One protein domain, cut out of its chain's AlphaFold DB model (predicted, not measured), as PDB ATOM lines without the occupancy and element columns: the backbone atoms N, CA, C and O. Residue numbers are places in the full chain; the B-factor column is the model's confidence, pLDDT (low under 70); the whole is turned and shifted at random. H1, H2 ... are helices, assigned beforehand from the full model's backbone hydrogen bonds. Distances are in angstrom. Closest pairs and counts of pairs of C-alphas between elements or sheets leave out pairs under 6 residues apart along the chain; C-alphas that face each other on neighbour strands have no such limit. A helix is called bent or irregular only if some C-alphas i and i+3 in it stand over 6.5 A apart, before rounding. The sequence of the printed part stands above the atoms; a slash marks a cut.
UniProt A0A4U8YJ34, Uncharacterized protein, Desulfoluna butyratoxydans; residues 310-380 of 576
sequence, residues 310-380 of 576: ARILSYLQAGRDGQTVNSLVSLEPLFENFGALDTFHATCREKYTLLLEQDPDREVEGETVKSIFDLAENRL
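This is residues 310 to 380 of the 576 residues of an uncharacterized protein of Desulfoluna butyratoxydans (UniProt A0A4U8YJ34). Helices H2, H3 and H4 follow one another in a bow along the long axis, and H1 and H5 lie within its curve, H5 packing on H1, H3 and H4. Between H4 and H5 the chain makes a loop in which residues 363 to 364 pair antiparallel with 367 to 368. The printed part has 71 residues with five named helices, H1 to H5 in order, and no named strand: all helix. It is compact, with a radius of gyration of the C-alphas of 12.7 A, and elongated, spanning 39 by 21 by 17 A.

H1, residues 310 to 320, and H2, residues 328 to 336, only just touch, with 3 pairs of C-alphas within 8 A, the closest Ile 312 and Leu 334 at 6.1 A. H5, residues 369 to 377, is the hub. It touches H1 about perpendicular at 78 degrees, closest C-alphas Leu 316 and Leu 375, 6.2 A. It touches H3, residues 338 to 351, at a steep tilt of 53 degrees, closest C-alphas His 345 and Ala 376, 5.0 A. With H4, residues 353 to 358, it forms a helical hairpin, a shallow tilt of 26 degrees, opposite ways, closest C-alphas Leu 356 and Lys 370, 6.1 A. H2 is apart from H4 and H5. Every O i to N i+4 pair is within hydrogen-bond range in H4 and H5, 6 of 7 in H1, 9 of 10 in H3 and 1 of 5 in H2, where 4 of 6 O i to N i+3 pairs are.

H1 begins at C-alpha 310 (233.432, 147.913, 172.497) and is 14.9 A long. H2, 13.6 A, is irregular: C-alphas 330 and 333 are 7.3 A apart. H3 is 20.0 A, H4 8.8 A, and H5, 12.4 A, ends at C-alpha 377 (233.074, 140.881, 186.126).

The C-alphas farthest apart, Ser 327 and Gln 358, are 39.4 A apart. The printed part has no cut; no link is long. Mean pLDDT of the printed part is 90.2, and no printed residue is under 70.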
ATOM      1  N   ALA A 310     232.300 146.992 172.329       89.19
ATOM      2  CA  ALA A 310     233.432 147.913 172.497       89.19
ATOM      3  C   ALA A 310     233.033 149.287 173.060       89.19
ATOM      4  O   ALA A 310     233.693 149.809 173.954       89.19
ATOM      5  N   ARG A 311     231.900 149.844 172.607       87.50
ATOM      6  CA  ARG A 311     231.371 151.118 173.123       87.50
ATOM      7  C   ARG A 311     230.986 151.051 174.602       87.50
ATOM      8  O   ARG A 311     231.116 152.049 175.297       87.50
ATOM      9  N   ILE A 312     230.464 149.922 175.081       89.75
ATOM     10  CA  ILE A 312     230.077 149.782 176.490       89.75
ATOM     11  C   ILE A 312     231.311 149.458 177.337       89.75
ATOM     12  O   ILE A 312     231.471 150.028 178.413       89.75
ATOM     13  N   LEU A 313     232.227 148.632 176.818       92.12
ATOM     14  CA  LEU A 313     233.516 148.351 177.454       92.12
ATOM     15  C   LEU A 313     234.348 149.626 177.664       92.12
ATOM     16  O   LEU A 313     234.881 149.795 178.755       92.12
ATOM     17  N   SER A 314     234.381 150.569 176.714       91.94
ATOM     18  CA  SER A 314     235.110 151.836 176.896       91.94
ATOM     19  C   SER A 314     234.485 152.765 177.948       91.94
ATOM     20  O   SER A 314     235.205 153.475 178.648       91.94
ATOM     21  N   TYR A 315     233.163 152.729 178.149       92.06
ATOM     22  CA  TYR A 315     232.542 153.393 179.303       92.06
ATOM     23  C   TYR A 315     232.873 152.677 180.627       92.06
ATOM     24  O   TYR A 315     233.086 153.342 181.638       92.06
ATOM     25  N   LEU A 316     232.934 151.340 180.656       93.81
ATOM     26  CA  LEU A 316     233.371 150.618 181.860       93.81
ATOM     27  C   LEU A 316     234.839 150.913 182.188       93.81
ATOM     28  O   LEU A 316     235.154 151.156 183.348       93.81
ATOM     29  N   GLN A 317     235.706 150.973 181.177       95.19
ATOM     30  CA  GLN A 317     237.091 151.428 181.290       95.19
ATOM     31  C   GLN A 317     237.156 152.844 181.878       95.19
ATOM     32  O   GLN A 317     237.805 153.046 182.898       95.19
ATOM     33  N   ALA A 318     236.397 153.801 181.332       94.19
ATOM     34  CA  ALA A 318     236.299 155.147 181.900       94.19
ATOM     35  C   ALA A 318     235.826 155.137 183.370       94.19
ATOM     36  O   ALA A 318     236.318 155.919 184.180       94.19
ATOM     37  N   GLY A 319     234.913 154.235 183.742       94.81
ATOM     38  CA  GLY A 319     234.468 154.040 185.124       94.81
ATOM     39  C   GLY A 319     235.538 153.466 186.056       94.81
ATOM     40  O   GLY A 319     235.709 153.978 187.162       94.81
ATOM     41  N   ARG A 320     236.281 152.446 185.603       96.69
ATOM     42  CA  ARG A 320     237.439 151.849 186.296       96.69
ATOM     43  C   ARG A 320     238.541 152.882 186.515       96.69
ATOM     44  O   ARG A 320     239.022 153.048 187.632       96.69
ATOM     45  N   ASP A 321     238.874 153.618 185.462       95.69
ATOM     46  CA  ASP A 321     239.945 154.616 185.431       95.69
ATOM     47  C   ASP A 321     239.515 155.943 186.100       95.69
ATOM     48  O   ASP A 321     240.275 156.910 186.164       95.69
ATOM     49  N   GLY A 322     238.285 156.005 186.626       92.69
ATOM     50  CA  GLY A 322     237.771 157.126 187.406       92.69
ATOM     51  C   GLY A 322     237.537 158.405 186.600       92.69
ATOM     52  O   GLY A 322     237.585 159.494 187.179       92.69
ATOM     53  N   GLN A 323     237.286 158.288 185.302       92.81
ATOM     54  CA  GLN A 323     236.951 159.386 184.400       92.81
ATOM     55  C   GLN A 323     235.448 159.724 184.447       92.81
ATOM     56  O   GLN A 323     234.660 159.105 185.165       92.81
ATOM     57  N   THR A 324     235.051 160.734 183.678       88.94
ATOM     58  CA  THR A 324     233.664 161.175 183.481       88.94
ATOM     59  C   THR A 324     233.350 161.286 181.997       88.94
ATOM     60  O   THR A 324     234.246 161.351 181.156       88.94
ATOM     61  N   VAL A 325     232.061 161.325 181.661       87.88
ATOM     62  CA  VAL A 325     231.603 161.664 180.305       87.88
ATOM     63  C   VAL A 325     231.064 163.091 180.258       87.88
ATOM     64  O   VAL A 325     230.592 163.629 181.254       87.88
ATOM     65  N   ASN A 326     231.082 163.695 179.068       81.25
ATOM     66  CA  ASN A 326     230.737 165.108 178.862       81.25
ATOM     67  C   ASN A 326     229.302 165.504 179.272       81.25
ATOM     68  O   ASN A 326     229.019 166.695 179.377       81.25
ATOM     69  N   SER A 327     228.379 164.550 179.438       83.50
ATOM     70  CA  SER A 327     227.010 164.823 179.896       83.50
ATOM     71  C   SER A 327     226.309 163.569 180.425       83.50
ATOM     72  O   SER A 327     226.614 162.457 179.996       83.50
ATOM     73  N   LEU A 328     225.275 163.748 181.253       86.19
ATOM     74  CA  LEU A 328     224.395 162.654 181.696       86.19
ATOM     75  C   LEU A 328     223.687 161.923 180.537       86.19
ATOM     76  O   LEU A 328     223.452 160.723 180.630       86.19
ATOM     77  N   VAL A 329     223.393 162.617 179.428       84.44
ATOM     78  CA  VAL A 329     222.807 162.021 178.203       84.44
ATOM     79  C   VAL A 329     223.783 161.030 177.566       84.44
ATOM     80  O   VAL A 329     223.393 159.985 177.058       84.44
ATOM     81  N   SER A 330     225.088 161.297 177.660       86.25
ATOM     82  CA  SER A 330     226.128 160.413 177.129       86.25
ATOM     83  C   SER A 330     226.198 159.048 177.830       86.25
ATOM     84  O   SER A 330     226.921 158.186 177.337       86.25
ATOM     85  N   LEU A 331     225.460 158.841 178.930       88.06
ATOM     86  CA  LEU A 331     225.327 157.561 179.630       88.06
ATOM     87  C   LEU A 331     224.142 156.703 179.141       88.06
ATOM     88  O   LEU A 331     224.125 155.510 179.430       88.06
ATOM     89  N   GLU A 332     223.182 157.250 178.381       84.25
ATOM     90  CA  GLU A 332     222.001 156.515 177.872       84.25
ATOM     91  C   GLU A 332     222.324 155.140 177.240       84.25
ATOM     92  O   GLU A 332     221.702 154.152 177.647       84.25
ATOM     93  N   PRO A 333     223.346 154.994 176.361       80.25
ATOM     94  CA  PRO A 333     223.670 153.707 175.739       80.25
ATOM     95  C   PRO A 333     224.045 152.619 176.747       80.25
ATOM     96  O   PRO A 333     223.850 151.433 176.479       80.25
ATOM     97  N   LEU A 334     224.597 153.029 177.892       79.94
ATOM     98  CA  LEU A 334     225.037 152.141 178.955       79.94
ATOM     99  C   LEU A 334     223.859 151.622 179.789       79.94
ATOM    100  O   LEU A 334     224.000 150.588 180.430       79.94
ATOM    101  N   PHE A 335     222.698 152.279 179.756       81.19
ATOM    102  CA  PHE A 335     221.485 151.808 180.433       81.19
ATOM    103  C   PHE A 335     220.569 151.024 179.495       81.19
ATOM    104  O   PHE A 335     220.059 149.978 179.888       81.19
ATOM    105  N   GLU A 336     220.412 151.473 178.247       81.19
ATOM    106  CA  GLU A 336     219.573 150.793 177.249       81.19
ATOM    107  C   GLU A 336     220.112 149.410 176.865       81.19
ATOM    108  O   GLU A 336     219.342 148.465 176.711       81.19
ATOM    109  N   ASN A 337     221.438 149.270 176.749       76.25
ATOM    110  CA  ASN A 337     222.079 148.045 176.267       76.25
ATOM    111  C   ASN A 337     222.818 147.263 177.368       76.25
ATOM    112  O   ASN A 337     223.574 146.344 177.057       76.25
ATOM    113  N   PHE A 338     222.613 147.575 178.657       80.38
ATOM    114  CA  PHE A 338     223.390 146.957 179.744       80.38
ATOM    115  C   PHE A 338     223.270 145.422 179.801       80.38
ATOM    116  O   PHE A 338     224.251 144.741 180.088       80.38
ATOM    117  N   GLY A 339     222.102 144.862 179.461       80.31
ATOM    118  CA  GLY A 339     221.876 143.407 179.454       80.31
ATOM    119  C   GLY A 339     222.758 142.628 178.460       80.31
ATOM    120  O   GLY A 339     222.973 141.423 178.627       80.31
ATOM    121  N   ALA A 340     223.337 143.307 177.461       82.50
ATOM    122  CA  ALA A 340     224.374 142.726 176.607       82.50
ATOM    123  C   ALA A 340     225.633 142.364 177.416       82.50
ATOM    124  O   ALA A 340     226.208 141.298 177.199       82.50
ATOM    125  N   LEU A 341     226.010 143.176 178.413       84.62
ATOM    126  CA  LEU A 341     227.154 142.891 179.283       84.62
ATOM    127  C   LEU A 341     226.895 141.751 180.270       84.62
ATOM    128  O   LEU A 341     227.826 141.013 180.575       84.62
ATOM    129  N   ASP A 342     225.664 141.566 180.752       85.88
ATOM    130  CA  ASP A 342     225.324 140.394 181.573       85.88
ATOM    131  C   ASP A 342     225.505 139.096 180.767       85.88
ATOM    132  O   ASP A 342     226.102 138.129 181.248       85.88
ATOM    133  N   THR A 343     225.084 139.118 179.498       88.31
ATOM    134  CA  THR A 343     225.280 138.016 178.540       88.31
ATOM    135  C   THR A 343     226.760 137.811 178.198       88.31
ATOM    136  O   THR A 343     227.237 136.672 178.143       88.31
ATOM    137  N   PHE A 344     227.512 138.896 177.993       91.12
ATOM    138  CA  PHE A 344     228.947 138.856 177.706       91.12
ATOM    139  C   PHE A 344     229.749 138.308 178.895       91.12
ATOM    140  O   PHE A 344     230.575 137.418 178.709       91.12
ATOM    141  N   HIS A 345     229.451 138.746 180.120       92.69
ATOM    142  CA  HIS A 345     230.067 138.250 181.352       92.69
ATOM    143  C   HIS A 345     229.812 136.751 181.573       92.69
ATOM    144  O   HIS A 345     230.752 136.000 181.837       92.69
ATOM    145  N   ALA A 346     228.566 136.289 181.398       92.06
ATOM    146  CA  ALA A 346     228.253 134.859 181.438       92.06
ATOM    147  C   ALA A 346     229.042 134.084 180.368       92.06
ATOM    148  O   ALA A 346     229.667 133.067 180.659       92.06
ATOM    149  N   THR A 347     229.110 134.618 179.146       90.88
ATOM    150  CA  THR A 347     229.870 134.020 178.037       90.88
ATOM    151  C   THR A 347     231.376 133.963 178.326       90.88
ATOM    152  O   THR A 347     232.012 132.965 177.985       90.88
ATOM    153  N   CYS A 348     231.944 134.970 178.997       91.50
ATOM    154  CA  CYS A 348     233.339 134.966 179.443       91.50
ATOM    155  C   CYS A 348     233.611 133.821 180.425       91.50
ATOM    156  O   CYS A 348     234.517 133.022 180.178       91.50
ATOM    157  N   ARG A 349     232.776 133.684 181.465       90.06
ATOM    158  CA  ARG A 349     232.882 132.619 182.480       90.06
ATOM    159  C   ARG A 349     232.625 131.206 181.942       90.06
ATOM    160  O   ARG A 349     233.201 130.255 182.457       90.06
ATOM    161  N   GLU A 350     231.762 131.051 180.937       90.19
ATOM    162  CA  GLU A 350     231.413 129.736 180.371       90.19
ATOM    163  C   GLU A 350     232.344 129.270 179.245       90.19
ATOM    164  O   GLU A 350     232.590 128.073 179.110       90.19
ATOM    165  N   LYS A 351     232.788 130.183 178.368       89.88
ATOM    166  CA  LYS A 351     233.364 129.818 177.056       89.88
ATOM    167  C   LYS A 351     234.784 130.315 176.834       89.88
ATOM    168  O   LYS A 351     235.452 129.792 175.945       89.88
ATOM    169  N   TYR A 352     235.241 131.313 177.588       94.00
ATOM    170  CA  TYR A 352     236.525 131.974 177.341       94.00
ATOM    171  C   TYR A 352     237.536 131.816 178.488       94.00
ATOM    172  O   TYR A 352     238.640 132.336 178.384       94.00
ATOM    173  N   THR A 353     237.230 131.050 179.538       91.94
ATOM    174  CA  THR A 353     238.137 130.791 180.676       91.94
ATOM    175  C   THR A 353     239.501 130.248 180.234       91.94
ATOM    176  O   THR A 353     240.533 130.757 180.655       91.94
ATOM    177  N   LEU A 354     239.526 129.316 179.271       90.12
ATOM    178  CA  LEU A 354     240.769 128.790 178.689       90.12
ATOM    179  C   LEU A 354     241.606 129.868 177.966       90.12
ATOM    180  O   LEU A 354     242.827 129.762 177.891       90.12
ATOM    181  N   LEU A 355     240.959 130.911 177.429       92.44
ATOM    182  CA  LEU A 355     241.646 132.044 176.805       92.44
ATOM    183  C   LEU A 355     242.286 132.953 177.862       92.44
ATOM    184  O   LEU A 355     243.411 133.398 177.659       92.44
ATOM    185  N   LEU A 356     241.608 133.175 178.993       93.75
ATOM    186  CA  LEU A 356     242.168 133.888 180.144       93.75
ATOM    187  C   LEU A 356     243.368 133.141 180.751       93.75
ATOM    188  O   LEU A 356     244.340 133.775 181.146       93.75
ATOM    189  N   GLU A 357     243.320 131.809 180.805       92.94
ATOM    190  CA  GLU A 357     244.414 130.978 181.329       92.94
ATOM    191  C   GLU A 357     245.648 130.947 180.414       92.94
ATOM    192  O   GLU A 357     246.773 130.936 180.911       92.94
ATOM    193  N   GLN A 358     245.464 130.903 179.086       89.94
ATOM    194  CA  GLN A 358     246.571 130.717 178.135       89.94
ATOM    195  C   GLN A 358     247.110 132.011 177.512       89.94
ATOM    196  O   GLN A 358     248.288 132.051 177.165       89.94
ATOM    197  N   ASP A 359     246.282 133.047 177.348       92.88
ATOM    198  CA  ASP A 359     246.647 134.309 176.688       92.88
ATOM    199  C   ASP A 359     246.155 135.565 177.468       92.88
ATOM    200  O   ASP A 359     245.570 136.462 176.849       92.88
ATOM    201  N   PRO A 360     246.353 135.684 178.801       94.50
ATOM    202  CA  PRO A 360     245.771 136.772 179.606       94.50
ATOM    203  C   PRO A 360     246.173 138.177 179.134       94.50
ATOM    204  O   PRO A 360     245.352 139.094 179.152       94.50
ATOM    205  N   ASP A 361     247.416 138.338 178.681       96.25
ATOM    206  CA  ASP A 361     247.997 139.632 178.304       96.25
ATOM    207  C   ASP A 361     247.847 139.947 176.801       96.25
ATOM    208  O   ASP A 361     248.395 140.929 176.307       96.25
ATOM    209  N   ARG A 362     247.095 139.132 176.042       91.75
ATOM    210  CA  ARG A 362     246.790 139.408 174.628       91.75
ATOM    211  C   ARG A 362     245.920 140.660 174.519       91.75
ATOM    212  O   ARG A 362     244.802 140.669 175.027       91.75
ATOM    213  N   GLU A 363     246.392 141.661 173.786       92.88
ATOM    214  CA  GLU A 363     245.610 142.856 173.456       92.88
ATOM    215  C   GLU A 363     244.501 142.567 172.429       92.88
ATOM    216  O   GLU A 363     244.702 141.857 171.436       92.88
ATOM    217  N   VAL A 364     243.324 143.146 172.671       89.94
ATOM    218  CA  VAL A 364     242.130 143.134 171.821       89.94
ATOM    219  C   VAL A 364     241.433 144.491 171.978       89.94
ATOM    220  O   VAL A 364     241.047 144.858 173.081       89.94
ATOM    221  N   GLU A 365     241.258 145.244 170.886       86.25
ATOM    222  CA  GLU A 365     240.588 146.565 170.891       86.25
ATOM    223  C   GLU A 365     241.152 147.577 171.924       86.25
ATOM    224  O   GLU A 365     240.431 148.439 172.420       86.25
ATOM    225  N   GLY A 366     242.452 147.491 172.238       85.25
ATOM    226  CA  GLY A 366     243.140 148.397 173.173       85.25
ATOM    227  C   GLY A 366     243.110 147.979 174.648       85.25
ATOM    228  O   GLY A 366     243.635 148.709 175.482       85.25
ATOM    229  N   GLU A 367     242.546 146.813 174.976       93.31
ATOM    230  CA  GLU A 367     242.552 146.226 176.324       93.31
ATOM    231  C   GLU A 367     243.063 144.775 176.288       93.31
ATOM    232  O   GLU A 367     242.954 144.091 175.271       93.31
ATOM    233  N   THR A 368     243.635 144.268 177.383       96.31
ATOM    234  CA  THR A 368     244.071 142.856 177.447       96.31
ATOM    235  C   THR A 368     242.895 141.907 177.697       96.31
ATOM    236  O   THR A 368     241.889 142.306 178.283       96.31
ATOM    237  N   VAL A 369     243.011 140.622 177.326       96.00
ATOM    238  CA  VAL A 369     242.008 139.585 177.668       96.00
ATOM    239  C   VAL A 369     241.671 139.624 179.164       96.00
ATOM    240  O   VAL A 369     240.496 139.658 179.526       96.00
ATOM    241  N   LYS A 370     242.685 139.687 180.033       96.62
ATOM    242  CA  LYS A 370     242.526 139.800 181.488       96.62
ATOM    243  C   LYS A 370     241.749 141.053 181.899       96.62
ATOM    244  O   LYS A 370     240.852 140.960 182.733       96.62
ATOM    245  N   SER A 371     242.069 142.199 181.303       96.56
ATOM    246  CA  SER A 371     241.379 143.468 181.550       96.56
ATOM    247  C   SER A 371     239.910 143.422 181.113       96.56
ATOM    248  O   SER A 371     239.017 143.814 181.853       96.56
ATOM    249  N   ILE A 372     239.618 142.838 179.950       96.56
ATOM    250  CA  ILE A 372     238.247 142.672 179.443       96.56
ATOM    251  C   ILE A 372     237.412 141.766 180.363       96.56
ATOM    252  O   ILE A 372     236.226 142.025 180.573       96.56
ATOM    253  N   PHE A 373     238.021 140.719 180.931       95.56
ATOM    254  CA  PHE A 373     237.379 139.872 181.941       95.56
ATOM    255  C   PHE A 373     237.067 140.646 183.226       95.56
ATOM    256  O   PHE A 373     235.938 140.562 183.709       95.56
ATOM    257  N   ASP A 374     238.018 141.435 183.732       96.31
ATOM    258  CA  ASP A 374     237.818 142.332 184.877       96.31
ATOM    259  C   ASP A 374     236.676 143.333 184.624       96.31
ATOM    260  O   ASP A 374     235.738 143.415 185.417       96.31
ATOM    261  N   LEU A 375     236.668 144.007 183.469       95.69
ATOM    262  CA  LEU A 375     235.584 144.908 183.067       95.69
ATOM    263  C   LEU A 375     234.223 144.190 183.037       95.69
ATOM    264  O   LEU A 375     233.225 144.754 183.485       95.69
ATOM    265  N   ALA A 376     234.154 142.952 182.540       94.75
ATOM    266  CA  ALA A 376     232.909 142.181 182.487       94.75
ATOM    267  C   ALA A 376     232.432 141.714 183.878       94.75
ATOM    268  O   ALA A 376     231.229 141.745 184.166       94.75
ATOM    269  N   GLU A 377     233.351 141.299 184.748       95.12
ATOM    270  CA  GLU A 377     233.074 140.881 186.126       95.12
ATOM    271  C   GLU A 377     232.615 142.067 186.985       95.12
ATOM    272  O   GLU A 377     231.519 142.042 187.553       95.12
ATOM    273  N   ASN A 378     233.379 143.159 186.965       95.75
ATOM    274  CA  ASN A 378     233.154 144.373 187.750       95.75
ATOM    275  C   ASN A 378     232.237 145.408 187.062       95.75
ATOM    276  O   ASN A 378     232.070 146.526 187.560       95.75
ATOM    277  N   ARG A 379     231.559 145.041 185.962       93.19
ATOM    278  CA  ARG A 379     230.698 145.921 185.138       93.19
ATOM    279  C   ARG A 379     229.709 146.793 185.919       93.19
ATOM    280  O   ARG A 379     229.474 147.938 185.545       93.19
ATOM    281  N   LEU A 380     229.115 146.269 186.995       92.50
ATOM    282  CA  LEU A 380     228.166 147.011 187.834       92.50
ATOM    283  C   LEU A 380     228.872 148.083 188.672       92.50
ATOM    284  O   LEU A 380     228.370 149.201 188.774       92.50
TER     285      LEU A 380